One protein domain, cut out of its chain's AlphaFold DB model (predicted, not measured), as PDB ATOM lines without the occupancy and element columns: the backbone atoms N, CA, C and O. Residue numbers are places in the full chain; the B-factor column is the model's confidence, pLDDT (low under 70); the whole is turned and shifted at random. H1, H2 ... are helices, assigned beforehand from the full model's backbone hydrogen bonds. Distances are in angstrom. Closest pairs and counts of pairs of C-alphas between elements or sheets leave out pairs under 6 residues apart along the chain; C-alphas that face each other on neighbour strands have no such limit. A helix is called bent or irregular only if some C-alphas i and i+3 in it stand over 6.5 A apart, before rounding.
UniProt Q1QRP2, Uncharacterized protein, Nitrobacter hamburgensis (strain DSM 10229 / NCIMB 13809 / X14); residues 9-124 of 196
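Overview. This is residues 9 to 124 of the 196 residues of an uncharacterized protein of Nitrobacter hamburgensis (strain DSM 10229 / NCIMB 13809 / X14) (UniProt Q1QRP2). Two helices side by side and running opposite ways, H3 and the second arm of the bent helix H4, form the core, with H1 crossing H4b and H2 crossing H3; H1 and H2 also cross each other, so that H1, H2, H3 and H4b make a ring of contacts. The far end of H2 and the link after it lie at one end of the long axis, with residues 59 to 65 sticking out, while the first arm, H4a, reaches towards the other end and touches no helix; the short H5 packs on H4b. The 116 printed residues hold five named helices, H1 to H5 in chain order, and no named strand: the class is all helix, with 78 residues in helices. The whole is compact, with a radius of gyration of the C-alphas of 15.1 A, yet elongated in outline, spanning 52 by 29 by 24 A.

Arrangement. H1, residues 9 to 26, touches H2, residues 42 to 60, with residues 11 to 19 alone; they run opposite ways at a steep tilt of 59 degrees, and their closest C-alphas, of Ala 15 and Pro 43, are 4.6 A apart. H2 touches H3, residues 70 to 84, with residues 46 to 54 alone; the closest C-alphas, of Tyr 50 and Thr 80, are 5.5 A apart, at a steep tilt of 59 degrees, opposite ways. H4, residues 96 to 117, was assigned as one helix by its hydrogen bonds but is bent, C-alphas 103 and 106 being 7.3 A apart; its arms H4a, residues 96 to 103, and H4b, residues 106 to 117, stand at a steep tilt of 38 degrees. H3 touches H4b at a shallow tilt of 20 degrees, opposite ways, with the C-alphas of Ala 74 and Ser 114 closest at 4.3 A. H1 touches H4b with residues 21 to 25 alone, at a steep tilt of 56 degrees, opposite ways; the C-alphas of Glu 25 and Leu 109 are closest, at 6.3 A. H5, residues 121 to 124, touches H4b, the closest C-alphas being those of Ser 112 and His 123, 5.2 A apart. Among the pairs that are apart are H1 and H3, and H2 and H4b. The helix packing is mostly crossed: H3 and H4b stand at a shallow tilt of 20 degrees, while H1 and H2, H2 and H3, and H1 and H4b stand at steep tilts. Every O i to N i+4 pair is within hydrogen-bond range in H1, H2, H3 and H4b, against 2 of 4 in H4a; H5 is too short for such a pair.

Along the chain. H1 begins at C-alpha 9, (48.527, 17.469, 85.816), and is 25.7 A long from first to last C-alpha. H2 measures 26.6 A and H3 21.1 A. H4a measures 11.1 A, and H4b, 16.7 A, begins at C-alpha 106, (31.456, 22.905, 67.273). H5, 5.6 A long, ends at C-alpha 124, (25.191, 34.359, 77.351).

Size, cuts and confidence. The C-alphas farthest apart, of Asn 64 and Asn 94, are 52.3 A apart. The printed part has no cut. The links H1 to H2 and H3 to H4 are long; residues 36 to 37 of the first pair antiparallel with residues 88 to 89 of the second. The link H2 to H3 is short, and H4 to H5 is tight. The mean pLDDT of the printed part is 83.5, with residues 59 to 68 and 94 to 101 under 70.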
ATOM      1  N   ASP A   9      49.574  16.734  85.108       89.56
ATOM      2  CA  ASP A   9      48.527  17.469  85.816       89.56
ATOM      3  C   ASP A   9      47.914  18.606  84.981       89.56
ATOM      4  O   ASP A   9      46.702  18.812  85.030       89.56
ATOM      5  N   ASP A  10      48.703  19.300  84.151       89.81
ATOM      6  CA  ASP A  10      48.202  20.365  83.270       89.81
ATOM      7  C   ASP A  10      47.310  19.796  82.160       89.81
ATOM      8  O   ASP A  10      46.275  20.377  81.812       89.81
ATOM      9  N   ILE A  11      47.695  18.641  81.606       90.56
ATOM     10  CA  ILE A  11      46.903  17.932  80.594       90.56
ATOM     11  C   ILE A  11      45.583  17.472  81.212       90.56
ATOM     12  O   ILE A  11      44.525  17.734  80.640       90.56
ATOM     13  N   ILE A  12      45.633  16.869  82.402       94.19
ATOM     14  CA  ILE A  12      44.448  16.399  83.131       94.19
ATOM     15  C   ILE A  12      43.507  17.565  83.452       94.19
ATOM     16  O   ILE A  12      42.304  17.484  83.191       94.19
ATOM     17  N   ALA A  13      44.033  18.676  83.975       93.50
ATOM     18  CA  ALA A  13      43.237  19.860  84.285       93.50
ATOM     19  C   ALA A  13      42.550  20.421  83.031       93.50
ATOM     20  O   ALA A  13      41.368  20.778  83.059       93.50
ATOM     21  N   ARG A  14      43.267  20.449  81.903       93.81
ATOM     22  CA  ARG A  14      42.725  20.935  80.635       93.81
ATOM     23  C   ARG A  14      41.685  19.990  80.035       93.81
ATOM     24  O   ARG A  14      40.666  20.465  79.535       93.81
ATOM     25  N   ALA A  15      41.899  18.681  80.123       96.12
ATOM     26  CA  ALA A  15      40.925  17.680  79.705       96.12
ATOM     27  C   ALA A  15      39.644  17.779  80.545       96.12
ATOM     28  O   ALA A  15      38.544  17.768  79.997       96.12
ATOM     29  N   LYS A  16      39.761  17.980  81.865       96.81
ATOM     30  CA  LYS A  16      38.605  18.211  82.746       96.81
ATOM     31  C   LYS A  16      37.810  19.453  82.337       96.81
ATOM     32  O   LYS A  16      36.585  19.386  82.271       96.81
ATOM     33  N   TYR A  17      38.498  20.552  82.018       95.56
ATOM     34  CA  TYR A  17      37.861  21.754  81.478       95.56
ATOM     35  C   TYR A  17      37.092  21.455  80.182       95.56
ATOM     36  O   TYR A  17      35.917  21.796  80.077       95.56
ATOM     37  N   PHE A  18      37.714  20.779  79.210       96.75
ATOM     38  CA  PHE A  18      37.044  20.452  77.948       96.75
ATOM     39  C   PHE A  18      35.841  19.534  78.137       96.75
ATOM     40  O   PHE A  18      34.816  19.760  77.502       96.75
ATOM     41  N   ARG A  19      35.940  18.545  79.030       97.31
ATOM     42  CA  ARG A  19      34.817  17.670  79.384       97.31
ATOM     43  C   ARG A  19      33.635  18.482  79.906       97.31
ATOM     44  O   ARG A  19      32.549  18.377  79.357       97.31
ATOM     45  N   GLN A  20      33.873  19.355  80.885       96.00
ATOM     46  CA  GLN A  20      32.827  20.217  81.437       96.00
ATOM     47  C   GLN A  20      32.175  21.093  80.355       96.00
ATOM     48  O   GLN A  20      30.956  21.223  80.322       96.00
ATOM     49  N   MET A  21      32.972  21.684  79.462       94.94
ATOM     50  CA  MET A  21      32.441  22.527  78.388       94.94
ATOM     51  C   MET A  21      31.622  21.730  77.370       94.94
ATOM     52  O   MET A  21      30.577  22.204  76.941       94.94
ATOM     53  N   LEU A  22      32.067  20.525  77.009       94.94
ATOM     54  CA  LEU A  22      31.328  19.626  76.124       94.94
ATOM     55  C   LEU A  22      29.987  19.208  76.737       94.94
ATOM     56  O   LEU A  22      28.965  19.271  76.058       94.94
ATOM     57  N   ASP A  23      29.987  18.827  78.014       94.19
ATOM     58  CA  ASP A  23      28.776  18.429  78.735       94.19
ATOM     59  C   ASP A  23      27.773  19.585  78.822       94.19
ATOM     60  O   ASP A  23      26.589  19.411  78.537       94.19
ATOM     61  N   ASN A  24      28.256  20.788  79.146       90.94
ATOM     62  CA  ASN A  24      27.431  21.990  79.191       90.94
ATOM     63  C   ASN A  24      26.834  22.331  77.821       90.94
ATOM     64  O   ASN A  24      25.664  22.703  77.738       90.94
ATOM     65  N   GLU A  25      27.624  22.219  76.751       90.19
ATOM     66  CA  GLU A  25      27.155  22.536  75.405       90.19
ATOM     67  C   GLU A  25      26.097  21.527  74.947       90.19
ATOM     68  O   GLU A  25      25.035  21.933  74.489       90.19
ATOM     69  N   LEU A  26      26.308  20.222  75.159       89.69
ATOM     70  CA  LEU A  26      25.302  19.202  74.833       89.69
ATOM     71  C   LEU A  26      24.020  19.319  75.672       89.69
ATOM     72  O   LEU A  26      22.942  18.965  75.197       89.69
ATOM     73  N   ALA A  27      24.112  19.830  76.901       88.69
ATOM     74  CA  ALA A  27      22.952  20.106  77.749       88.69
ATOM     75  C   ALA A  27      22.225  21.421  77.390       88.69
ATOM     76  O   ALA A  27      21.151  21.703  77.934       88.69
ATOM     77  N   SER A  28      22.789  22.231  76.488       84.38
ATOM     78  CA  SER A  28      22.243  23.526  76.089       84.38
ATOM     79  C   SER A  28      20.832  23.389  75.505       84.38
ATOM     80  O   SER A  28      20.594  22.521  74.661       84.38
ATOM     81  N   PRO A  29      19.888  24.288  75.855       81.69
ATOM     82  CA  PRO A  29      18.572  24.334  75.219       81.69
ATOM     83  C   PRO A  29      18.643  24.434  73.693       81.69
ATOM     84  O   PRO A  29      17.767  23.908  73.019       81.69
ATOM     85  N   ALA A  30      19.695  25.070  73.171       77.62
ATOM     86  CA  ALA A  30      19.909  25.263  71.742       77.62
ATOM     87  C   ALA A  30      20.233  23.976  70.976       77.62
ATOM     88  O   ALA A  30      20.041  23.931  69.772       77.62
ATOM     89  N   LEU A  31      20.747  22.948  71.657       79.44
ATOM     90  CA  LEU A  31      21.128  21.670  71.045       79.44
ATOM     91  C   LEU A  31      20.179  20.533  71.451       79.44
ATOM     92  O   LEU A  31      20.415  19.355  71.163       79.44
ATOM     93  N   ARG A  32      19.085  20.871  72.143       80.00
ATOM     94  CA  ARG A  32      18.143  19.892  72.670       80.00
ATOM     95  C   ARG A  32      17.469  19.142  71.525       80.00
ATOM     96  O   ARG A  32      16.738  19.713  70.727       80.00
ATOM     97  N   GLY A  33      17.645  17.825  71.515       74.56
ATOM     98  CA  GLY A  33      17.012  16.947  70.533       74.56
ATOM     99  C   GLY A  33      17.768  16.821  69.211       74.56
ATOM    100  O   GLY A  33      17.298  16.063  68.369       74.56
ATOM    101  N   ALA A  34      18.922  17.480  69.044       77.19
ATOM    102  CA  ALA A  34      19.792  17.359  67.867       77.19
ATOM    103  C   ALA A  34      20.609  16.046  67.816       77.19
ATOM    104  O   ALA A  34      21.402  15.854  66.901       77.19
ATOM    105  N   GLU A  35      20.418  15.144  68.792       85.88
ATOM    106  CA  GLU A  35      21.076  13.827  68.872       85.88
ATOM    107  C   GLU A  35      22.601  13.903  68.683       85.88
ATOM    108  O   GLU A  35      23.215  13.158  67.918       85.88
ATOM    109  N   LEU A  36      23.212  14.858  69.385       88.62
ATOM    110  CA  LEU A  36      24.643  15.121  69.334       88.62
ATOM    111  C   LEU A  36      25.385  14.326  70.406       88.62
ATOM    112  O   LEU A  36      24.909  14.174  71.532       88.62
ATOM    113  N   PHE A  37      26.586  13.862  70.071       91.31
ATOM    114  CA  PHE A  37      27.452  13.141  70.997       91.31
ATOM    115  C   PHE A  37      28.928  13.478  70.767       91.31
ATOM    116  O   PHE A  37      29.323  14.001  69.723       91.31
ATOM    117  N   TYR A  38      29.762  13.160  71.756       93.69
ATOM    118  CA  TYR A  38      31.216  13.168  71.627       93.69
ATOM    119  C   TYR A  38      31.787  11.877  72.232       93.69
ATOM    120  O   TYR A  38      31.220  11.301  73.159       93.69
ATOM    121  N   HIS A  39      32.907  11.386  71.698       93.69
ATOM    122  CA  HIS A  39      33.548  10.175  72.222       93.69
ATOM    123  C   HIS A  39      34.231  10.447  73.574       93.69
ATOM    124  O   HIS A  39      34.856  11.488  73.752       93.69
ATOM    125  N   ASN A  40      34.218   9.483  74.498       93.19
ATOM    126  CA  ASN A  40      34.735   9.653  75.869       93.19
ATOM    127  C   ASN A  40      36.197  10.131  75.979       93.19
ATOM    128  O   ASN A  40      36.565  10.697  77.007       93.19
ATOM    129  N   SER A  41      37.015   9.904  74.946       95.19
ATOM    130  CA  SER A  41      38.417  10.350  74.863       95.19
ATOM    131  C   SER A  41      38.613  11.739  74.242       95.19
ATOM    132  O   SER A  41      39.736  12.239  74.211       95.19
ATOM    133  N   MET A  42      37.557  12.377  73.724       95.00
ATOM    134  CA  MET A  42      37.659  13.707  73.109       95.00
ATOM    135  C   MET A  42      38.227  14.777  74.046       95.00
ATOM    136  O   MET A  42      39.038  15.571  73.569       95.00
ATOM    137  N   PRO A  43      37.892  14.818  75.352       96.00
ATOM    138  CA  PRO A  43      38.481  15.805  76.252       96.00
ATOM    139  C   PRO A  43      40.012  15.714  76.320       96.00
ATOM    140  O   PRO A  43      40.696  16.738  76.286       96.00
ATOM    141  N   ASP A  44      40.552  14.494  76.347       94.81
ATOM    142  CA  ASP A  44      41.993  14.242  76.363       94.81
ATOM    143  C   ASP A  44      42.640  14.609  75.023       94.81
ATOM    144  O   ASP A  44      43.667  15.288  74.990       94.81
ATOM    145  N   ILE A  45      42.008  14.235  73.903       93.69
ATOM    146  CA  ILE A  45      42.478  14.595  72.556       93.69
ATOM    147  C   ILE A  45      42.555  16.119  72.406       93.69
ATOM    148  O   ILE A  45      43.585  16.641  71.979       93.69
ATOM    149  N   LEU A  46      41.511  16.846  72.813       94.88
ATOM    150  CA  LEU A  46      41.500  18.309  72.796       94.88
ATOM    151  C   LEU A  46      42.617  18.891  73.669       94.88
ATOM    152  O   LEU A  46      43.299  19.821  73.243       94.88
ATOM    153  N   ALA A  47      42.849  18.348  74.867       94.25
ATOM    154  CA  ALA A  47      43.938  18.800  75.734       94.25
ATOM    155  C   ALA A  47      45.309  18.627  75.063       94.25
ATOM    156  O   ALA A  47      46.094  19.577  74.999       94.25
ATOM    157  N   HIS A  48      45.576  17.451  74.496       92.25
ATOM    158  CA  HIS A  48      46.824  17.182  73.786       92.25
ATOM    159  C   HIS A  48      47.007  18.081  72.559       92.25
ATOM    160  O   HIS A  48      48.085  18.651  72.372       92.25
ATOM    161  N   CYS A  49      45.962  18.259  71.750       92.50
ATOM    162  CA  CYS A  49      46.000  19.131  70.578       92.50
ATOM    163  C   CYS A  49      46.208  20.600  70.960       92.50
ATOM    164  O   CYS A  49      47.030  21.270  70.338       92.50
ATOM    165  N   TYR A  50      45.563  21.081  72.026       92.31
ATOM    166  CA  TYR A  50      45.779  22.430  72.549       92.31
ATOM    167  C   TYR A  50      47.251  22.675  72.892       92.31
ATOM    168  O   TYR A  50      47.829  23.681  72.472       92.31
ATOM    169  N   PHE A  51      47.887  21.750  73.619       89.38
ATOM    170  CA  PHE A  51      49.302  21.893  73.961       89.38
ATOM    171  C   PHE A  51      50.211  21.770  72.734       89.38
ATOM    172  O   PHE A  51      51.157  22.546  72.614       89.38
ATOM    173  N   ALA A  52      49.901  20.884  71.785       86.69
ATOM    174  CA  ALA A  52      50.659  20.770  70.540       86.69
ATOM    175  C   ALA A  52      50.620  22.069  69.713       86.69
ATOM    176  O   ALA A  52      51.668  22.558  69.286       86.69
ATOM    177  N   ILE A  53      49.433  22.665  69.539       86.31
ATOM    178  CA  ILE A  53      49.260  23.940  68.827       86.31
ATOM    179  C   ILE A  53      49.932  25.075  69.605       86.31
ATOM    180  O   ILE A  53      50.613  25.902  69.008       86.31
ATOM    181  N   SER A  54      49.804  25.105  70.936       85.75
ATOM    182  CA  SER A  54      50.464  26.109  71.777       85.75
ATOM    183  C   SER A  54      51.986  26.083  71.616       85.75
ATOM    184  O   SER A  54      52.608  27.136  71.499       85.75
ATOM    185  N   GLU A  55      52.595  24.897  71.580       80.44
ATOM    186  CA  GLU A  55      54.037  24.755  71.367       80.44
ATOM    187  C   GLU A  55      54.459  25.153  69.951       80.44
ATOM    188  O   GLU A  55      55.467  25.840  69.788       80.44
ATOM    189  N   ALA A  56      53.687  24.778  68.926       75.94
ATOM    190  CA  ALA A  56      53.937  25.227  67.556       75.94
ATOM    191  C   ALA A  56      53.855  26.757  67.444       75.94
ATOM    192  O   ALA A  56      54.772  27.388  66.921       75.94
ATOM    193  N   TYR A  57      52.807  27.358  68.014       76.00
ATOM    194  CA  TYR A  57      52.627  28.806  68.065       76.00
ATOM    195  C   TYR A  57      53.801  29.491  68.762       76.00
ATOM    196  O   TYR A  57      54.357  30.442  68.222       76.00
ATOM    197  N   LYS A  58      54.223  28.983  69.930       72.31
ATOM    198  CA  LYS A  58      55.402  29.505  70.629       72.31
ATOM    199  C   LYS A  58      56.600  29.488  69.696       72.31
ATOM    200  O   LYS A  58      57.141  30.553  69.472       72.31
ATOM    201  N   LYS A  59      56.955  28.339  69.108       68.62
ATOM    202  CA  LYS A  59      58.126  28.194  68.220       68.62
ATOM    203  C   LYS A  59      58.149  29.183  67.054       68.62
ATOM    204  O   LYS A  59      59.227  29.652  66.715       68.62
ATOM    205  N   ILE A  60      56.994  29.475  66.457       65.38
ATOM    206  CA  ILE A  60      56.884  30.389  65.310       65.38
ATOM    207  C   ILE A  60      56.979  31.853  65.760       65.38
ATOM    208  O   ILE A  60      57.629  32.656  65.104       65.38
ATOM    209  N   TYR A  61      56.370  32.196  66.897       61.41
ATOM    210  CA  TYR A  61      56.185  33.581  67.343       61.41
ATOM    211  C   TYR A  61      56.975  33.928  68.619       61.41
ATOM    212  O   TYR A  61      56.553  34.793  69.390       61.41
ATOM    213  N   LEU A  62      58.097  33.244  68.897       52.56
ATOM    214  CA  LEU A  62      58.873  33.440  70.130       52.56
ATOM    215  C   LEU A  62      59.402  34.881  70.249       52.56
ATOM    216  O   LEU A  62      60.449  35.227  69.709       52.56
ATOM    217  N   VAL A  63      58.746  35.662  71.106       49.62
ATOM    218  CA  VAL A  63      59.394  36.635  71.993       49.62
ATOM    219  C   VAL A  63      59.358  36.040  73.406       49.62
ATOM    220  O   VAL A  63      58.337  35.481  73.824       49.62
ATOM    221  N   ASN A  64      60.461  36.128  74.152       39.19
ATOM    222  CA  ASN A  64      60.519  35.690  75.552       39.19
ATOM    223  C   ASN A  64      59.420  36.389  76.381       39.19
ATOM    224  O   ASN A  64      59.399  37.613  76.452       39.19
ATOM    225  N   GLY A  65      58.525  35.619  77.020       44.88
ATOM    226  CA  GLY A  65      57.609  36.131  78.060       44.88
ATOM    227  C   GLY A  65      56.101  35.866  77.904       44.88
ATOM    228  O   GLY A  65      55.358  36.098  78.852       44.88
ATOM    229  N   HIS A  66      55.597  35.340  76.783       47.31
ATOM    230  CA  HIS A  66      54.141  35.331  76.529       47.31
ATOM    231  C   HIS A  66      53.429  33.978  76.724       47.31
ATOM    232  O   HIS A  66      53.004  33.343  75.760       47.31
ATOM    233  N   ARG A  67      53.215  33.559  77.979       49.25
ATOM    234  CA  ARG A  67      52.337  32.411  78.323       49.25
ATOM    235  C   ARG A  67      50.961  32.804  78.900       49.25
ATOM    236  O   ARG A  67      50.178  31.920  79.227       49.25
ATOM    237  N   THR A  68      50.646  34.094  79.020       55.62
ATOM    238  CA  THR A  68      49.654  34.575  80.007       55.62
ATOM    239  C   THR A  68      48.442  35.337  79.468       55.62
ATOM    240  O   THR A  68      47.508  35.563  80.232       55.62
ATOM    241  N   ASP A  69      48.380  35.692  78.184       76.00
ATOM    242  CA  ASP A  69      47.234  36.457  77.672       76.00
ATOM    243  C   ASP A  69      45.988  35.559  77.512       76.00
ATOM    244  O   ASP A  69      46.030  34.512  76.854       76.00
ATOM    245  N   SER A  70      44.874  35.943  78.141       82.94
ATOM    246  CA  SER A  70      43.568  35.283  78.000       82.94
ATOM    247  C   SER A  70      43.119  35.202  76.544       82.94
ATOM    248  O   SER A  70      42.609  34.163  76.136       82.94
ATOM    249  N   SER A  71      43.390  36.226  75.740       82.25
ATOM    250  CA  SER A  71      43.014  36.288  74.325       82.25
ATOM    251  C   SER A  71      43.760  35.238  73.506       82.25
ATOM    252  O   SER A  71      43.159  34.524  72.706       82.25
ATOM    253  N   LYS A  72      45.060  35.045  73.769       82.06
ATOM    254  CA  LYS A  72      45.860  33.995  73.109       82.06
ATOM    255  C   LYS A  72      45.389  32.600  73.510       82.06
ATOM    256  O   LYS A  72      45.269  31.718  72.663       82.06
ATOM    257  N   ARG A  73      45.090  32.396  74.799       87.06
ATOM    258  CA  ARG A  73      44.533  31.125  75.289       87.06
ATOM    259  C   ARG A  73      43.178  30.839  74.647       87.06
ATOM    260  O   ARG A  73      42.964  29.716  74.201       87.06
ATOM    261  N   ALA A  74      42.298  31.832  74.554       88.75
ATOM    262  CA  ALA A  74      41.009  31.713  73.883       88.75
ATOM    263  C   ALA A  74      41.176  31.343  72.402       88.75
ATOM    264  O   ALA A  74      40.633  30.329  71.974       88.75
ATOM    265  N   ALA A  75      42.028  32.060  71.662       86.75
ATOM    266  CA  ALA A  75      42.315  31.770  70.256       86.75
ATOM    267  C   ALA A  75      42.845  30.341  70.039       86.75
ATOM    268  O   ALA A  75      42.326  29.609  69.197       86.75
ATOM    269  N   LEU A  76      43.814  29.896  70.848       89.69
ATOM    270  CA  LEU A  76      44.335  28.523  70.791       89.69
ATOM    271  C   LEU A  76      43.253  27.480  71.108       89.69
ATOM    272  O   LEU A  76      43.212  26.418  70.490       89.69
ATOM    273  N   THR A  77      42.369  27.776  72.062       92.19
ATOM    274  CA  THR A  77      41.241  26.900  72.423       92.19
ATOM    275  C   THR A  77      40.271  26.756  71.261       92.19
ATOM    276  O   THR A  77      39.919  25.637  70.898       92.19
ATOM    277  N   CYS A  78      39.890  27.882  70.654       92.19
ATOM    278  CA  CYS A  78      39.032  27.928  69.479       92.19
ATOM    279  C   CYS A  78      39.635  27.113  68.331       92.19
ATOM    280  O   CYS A  78      39.008  26.172  67.855       92.19
ATOM    281  N   ALA A  79      40.891  27.393  67.970       89.50
ATOM    282  CA  ALA A  79      41.598  26.687  66.905       89.50
ATOM    283  C   ALA A  79      41.659  25.170  67.148       89.50
ATOM    284  O   ALA A  79      41.469  24.382  66.227       89.50
ATOM    285  N   THR A  80      41.862  24.752  68.401       92.88
ATOM    286  CA  THR A  80      41.865  23.331  68.777       92.88
ATOM    287  C   THR A  80      40.504  22.677  68.537       92.88
ATOM    288  O   THR A  80      40.431  21.595  67.959       92.88
ATOM    289  N   ILE A  81      39.421  23.328  68.968       94.38
ATOM    290  CA  ILE A  81      38.060  22.803  68.810       94.38
ATOM    291  C   ILE A  81      37.669  22.755  67.336       94.38
ATOM    292  O   ILE A  81      37.101  21.759  66.907       94.38
ATOM    293  N   VAL A  82      38.006  23.783  66.556       89.06
ATOM    294  CA  VAL A  82      37.735  23.820  65.111       89.06
ATOM    295  C   VAL A  82      38.502  22.715  64.380       89.06
ATOM    296  O   VAL A  82      37.931  22.047  63.524       89.06
ATOM    297  N   ALA A  83      39.761  22.467  64.751       86.56
ATOM    298  CA  ALA A  83      40.576  21.429  64.124       86.56
ATOM    299  C   ALA A  83      40.082  20.002  64.422       86.56
ATOM    300  O   ALA A  83      40.149  19.132  63.558       86.56
ATOM    301  N   ILE A  84      39.607  19.743  65.645       92.19
ATOM    302  CA  ILE A  84      39.163  18.404  66.065       92.19
ATOM    303  C   ILE A  84      37.678  18.172  65.769       92.19
ATOM    304  O   ILE A  84      37.284  17.063  65.403       92.19
ATOM    305  N   ALA A  85      36.862  19.215  65.907       92.12
ATOM    306  CA  ALA A  85      35.408  19.190  65.812       92.12
ATOM    307  C   ALA A  85      34.797  18.053  66.669       92.12
ATOM    308  O   ALA A  85      34.248  17.097  66.141       92.12
ATOM    309  N   PRO A  86      34.938  18.084  68.003       93.50
ATOM    310  CA  PRO A  86      34.637  16.943  68.877       93.50
ATOM    311  C   PRO A  86      33.168  16.489  68.888       93.50
ATOM    312  O   PRO A  86      32.909  15.319  69.170       93.50
ATOM    313  N   ILE A  87      32.217  17.388  68.618       92.31
ATOM    314  CA  ILE A  87      30.783  17.082  68.627       92.31
ATOM    315  C   ILE A  87      30.371  16.559  67.250       92.31
ATOM    316  O   ILE A  87      30.676  17.171  66.221       92.31
ATOM    317  N   ARG A  88      29.669  15.425  67.233       89.81
ATOM    318  CA  ARG A  88      29.172  14.758  66.025       89.81
ATOM    319  C   ARG A  88      27.669  14.525  66.129       89.81
ATOM    320  O   ARG A  88      27.152  14.285  67.218       89.81
ATOM    321  N   GLN A  89      26.994  14.577  64.986       87.06
ATOM    322  CA  GLN A  89      25.608  14.141  64.865       87.06
ATOM    323  C   GLN A  89      25.541  12.618  64.842       87.06
ATOM    324  O   GLN A  89      26.413  11.971  64.254       87.06
ATOM    325  N   ASN A  90      24.512  12.055  65.479       81.94
ATOM    326  CA  ASN A  90      24.176  10.648  65.321       81.94
ATOM    327  C   ASN A  90      23.994  10.328  63.826       81.94
ATOM    328  O   ASN A  90      23.137  10.947  63.193       81.94
ATOM    329  N   PRO A  91      24.774   9.402  63.240       75.19
ATOM    330  CA  PRO A  91      24.629   9.048  61.827       75.19
ATOM    331  C   PRO A  91      23.231   8.520  61.476       75.19
ATOM    332  O   PRO A  91      22.828   8.624  60.323       75.19
ATOM    333  N   ASP A  92      22.481   8.019  62.462       79.31
ATOM    334  CA  ASP A  92      21.122   7.500  62.277       79.31
ATOM    335  C   ASP A  92      20.021   8.578  62.429       79.31
ATOM    336  O   ASP A  92      18.829   8.277  62.338       79.31
ATOM    337  N   SER A  93      20.389   9.844  62.668       74.94
ATOM    338  CA  SER A  93      19.436  10.953  62.813       74.94
ATOM    339  C   SER A  93      18.854  11.371  61.456       74.94
ATOM    340  O   SER A  93      19.548  11.965  60.632       74.94
ATOM    341  N   ASN A  94      17.543  11.203  61.271       64.44
ATOM    342  CA  ASN A  94      16.833  11.526  60.021       64.44
ATOM    343  C   ASN A  94      16.225  12.943  59.939       64.44
ATOM    344  O   ASN A  94      15.431  13.211  59.040       64.44
ATOM    345  N   SER A  95      16.523  13.864  60.862       66.75
ATOM    346  CA  SER A  95      15.926  15.211  60.820       66.75
ATOM    347  C   SER A  95      16.830  16.242  60.137       66.75
ATOM    348  O   SER A  95      17.829  16.665  60.721       66.75
ATOM    349  N   GLU A  96      16.435  16.691  58.941       67.00
ATOM    350  CA  GLU A  96      17.150  17.712  58.155       67.00
ATOM    351  C   GLU A  96      17.267  19.063  58.881       67.00
ATOM    352  O   GLU A  96      18.348  19.646  58.908       67.00
ATOM    353  N   GLU A  97      16.208  19.541  59.548       62.19
ATOM    354  CA  GLU A  97      16.262  20.807  60.307       62.19
ATOM    355  C   GLU A  97      17.307  20.768  61.431       62.19
ATOM    356  O   GLU A  97      18.044  21.732  61.634       62.19
ATOM    357  N   LYS A  98      17.458  19.624  62.109       66.19
ATOM    358  CA  LYS A  98      18.456  19.479  63.179       66.19
ATOM    359  C   LYS A  98      19.874  19.262  62.654       66.19
ATOM    360  O   LYS A  98      20.829  19.460  63.399       66.19
ATOM    361  N   ALA A  99      20.030  18.884  61.383       66.19
ATOM    362  CA  ALA A  99      21.343  18.764  60.753       66.19
ATOM    363  C   ALA A  99      22.016  20.139  60.582       66.19
ATOM    364  O   ALA A  99      23.235  20.252  60.709       66.19
ATOM    365  N   ILE A 100      21.230  21.200  60.367       68.38
ATOM    366  CA  ILE A 100      21.746  22.575  60.309       68.38
ATOM    367  C   ILE A 100      22.231  23.021  61.695       68.38
ATOM    368  O   ILE A 100      23.340  23.531  61.822       68.38
ATOM    369  N   GLU A 101      21.451  22.783  62.752       69.62
ATOM    370  CA  GLU A 101      21.862  23.108  64.128       69.62
ATOM    371  C   GLU A 101      23.109  22.318  64.555       69.62
ATOM    372  O   GLU A 101      24.038  22.875  65.149       69.62
ATOM    373  N   ALA A 102      23.187  21.042  64.167       75.25
ATOM    374  CA  ALA A 102      24.361  20.201  64.376       75.25
ATOM    375  C   ALA A 102      25.632  20.778  63.729       75.25
ATOM    376  O   ALA A 102      26.722  20.649  64.297       75.25
ATOM    377  N   ALA A 103      25.508  21.462  62.585       81.06
ATOM    378  CA  ALA A 103      26.634  22.097  61.901       81.06
ATOM    379  C   ALA A 103      27.279  23.216  62.743       81.06
ATOM    380  O   ALA A 103      28.487  23.450  62.648       81.06
ATOM    381  N   TYR A 104      26.504  23.864  63.619       83.69
ATOM    382  CA  TYR A 104      26.975  24.954  64.476       83.69
ATOM    383  C   TYR A 104      27.447  24.508  65.863       83.69
ATOM    384  O   TYR A 104      28.062  25.309  66.567       83.69
ATOM    385  N   ALA A 105      27.266  23.242  66.247       88.06
ATOM    386  CA  ALA A 105      27.611  22.766  67.590       88.06
ATOM    387  C   ALA A 105      29.096  22.977  67.956       88.06
ATOM    388  O   ALA A 105      29.419  23.440  69.051       88.06
ATOM    389  N   ASN A 106      30.022  22.696  67.033       90.75
ATOM    390  CA  ASN A 106      31.456  22.905  67.273       90.75
ATOM    391  C   ASN A 106      31.855  24.396  67.287       90.75
ATOM    392  O   ASN A 106      32.580  24.795  68.202       90.75
ATOM    393  N   PRO A 107      31.380  25.245  66.351       87.38
ATOM    394  CA  PRO A 107      31.522  26.699  66.462       87.38
ATOM    395  C   PRO A 107      30.985  27.282  67.776       87.38
ATOM    396  O   PRO A 107      31.641  28.121  68.399       87.38
ATOM    397  N   MET A 108      29.826  26.809  68.239       87.44
ATOM    398  CA  MET A 108      29.233  27.221  69.512       87.44
ATOM    399  C   MET A 108      30.120  26.854  70.695       87.44
ATOM    400  O   MET A 108      30.459  27.729  71.494       87.44
ATOM    401  N   LEU A 109      30.582  25.602  70.749       92.31
ATOM    402  CA  LEU A 109      31.522  25.134  71.764       92.31
ATOM    403  C   LEU A 109      32.807  25.978  71.774       92.31
ATOM    404  O   LEU A 109      33.287  26.380  72.837       92.31
ATOM    405  N   ALA A 110      33.362  26.269  70.594       92.00
ATOM    406  CA  ALA A 110      34.568  27.075  70.445       92.00
ATOM    407  C   ALA A 110      34.372  28.502  70.979       92.00
ATOM    408  O   ALA A 110      35.217  29.007  71.728       92.00
ATOM    409  N   MET A 111      33.239  29.128  70.654       88.50
ATOM    410  CA  MET A 111      32.873  30.458  71.141       88.50
ATOM    411  C   MET A 111      32.646  30.466  72.656       88.50
ATOM    412  O   MET A 111      33.170  31.338  73.348       88.50
ATOM    413  N   SER A 112      31.910  29.482  73.177       89.31
ATOM    414  CA  SER A 112      31.620  29.309  74.603       89.31
ATOM    415  C   SER A 112      32.913  29.178  75.413       89.31
ATOM    416  O   SER A 112      33.156  29.938  76.355       89.31
ATOM    417  N   CYS A 113      33.826  28.313  74.961       92.44
ATOM    418  CA  CYS A 113      35.144  28.149  75.567       92.44
ATOM    419  C   CYS A 113      35.977  29.434  75.520       92.44
ATOM    420  O   CYS A 113      36.609  29.804  76.508       92.44
ATOM    421  N   SER A 114      35.997  30.111  74.373       91.06
ATOM    422  CA  SER A 114      36.785  31.332  74.183       91.06
ATOM    423  C   SER A 114      36.283  32.458  75.080       91.06
ATOM    424  O   SER A 114      37.073  33.067  75.799       91.06
ATOM    425  N   CYS A 115      34.967  32.679  75.105       89.50
ATOM    426  CA  CYS A 115      34.332  33.700  75.927       89.50
ATOM    427  C   CYS A 115      34.502  33.437  77.424       89.50
ATOM    428  O   CYS A 115      34.715  34.386  78.167       89.50
ATOM    429  N   SER A 116      34.455  32.176  77.862       89.56
ATOM    430  CA  SER A 116      34.737  31.805  79.254       89.56
ATOM    431  C   SER A 116      36.161  32.204  79.665       89.56
ATOM    432  O   SER A 116      36.367  32.807  80.712       89.56
ATOM    433  N   ILE A 117      37.155  31.981  78.797       89.06
ATOM    434  CA  ILE A 117      38.563  32.310  79.083       89.06
ATOM    435  C   ILE A 117      38.815  33.824  79.160       89.06
ATOM    436  O   ILE A 117      39.610  34.264  79.992       89.06
ATOM    437  N   VAL A 118      38.183  34.620  78.289       87.88
ATOM    438  CA  VAL A 118      38.302  36.094  78.304       87.88
ATOM    439  C   VAL A 118      37.232  36.780  79.163       87.88
ATOM    440  O   VAL A 118      37.166  38.004  79.179       87.88
ATOM    441  N   ASN A 119      36.399  36.011  79.876       85.19
ATOM    442  CA  ASN A 119      35.262  36.490  80.671       85.19
ATOM    443  C   ASN A 119      34.296  37.407  79.895       85.19
ATOM    444  O   ASN A 119      33.766  38.377  80.430       85.19
ATOM    445  N   HIS A 120      34.061  37.104  78.619       84.81
ATOM    446  CA  HIS A 120      33.226  37.916  77.742       84.81
ATOM    447  C   HIS A 120      31.758  37.457  77.769       84.81
ATOM    448  O   HIS A 120      31.505  36.260  77.619       84.81
ATOM    449  N   PRO A 121      30.758  38.355  77.885       82.94
ATOM    450  CA  PRO A 121      29.355  37.965  78.058       82.94
ATOM    451  C   PRO A 121      28.690  37.389  76.798       82.94
ATOM    452  O   PRO A 121      27.577  36.887  76.886       82.94
ATOM    453  N   PHE A 122      29.343  37.413  75.633       80.56
ATOM    454  CA  PHE A 122      28.743  36.994  74.354       80.56
ATOM    455  C   PHE A 122      28.157  35.572  74.363       80.56
ATOM    456  O   PHE A 122      27.109  35.335  73.768       80.56
ATOM    457  N   HIS A 123      28.771  34.630  75.084       75.25
ATOM    458  CA  HIS A 123      28.246  33.264  75.223       75.25
ATOM    459  C   HIS A 123      26.881  33.190  75.934       75.25
ATOM    460  O   HIS A 123      26.184  32.188  75.796       75.25
ATOM    461  N   LYS A 124      26.482  34.245  76.656       76.94
ATOM    462  CA  LYS A 124      25.191  34.359  77.351       76.94
ATOM    463  C   LYS A 124      24.063  34.885  76.453       76.94
ATOM    464  O   LYS A 124      22.921  34.941  76.898       76.94
TER     465      LYS A 124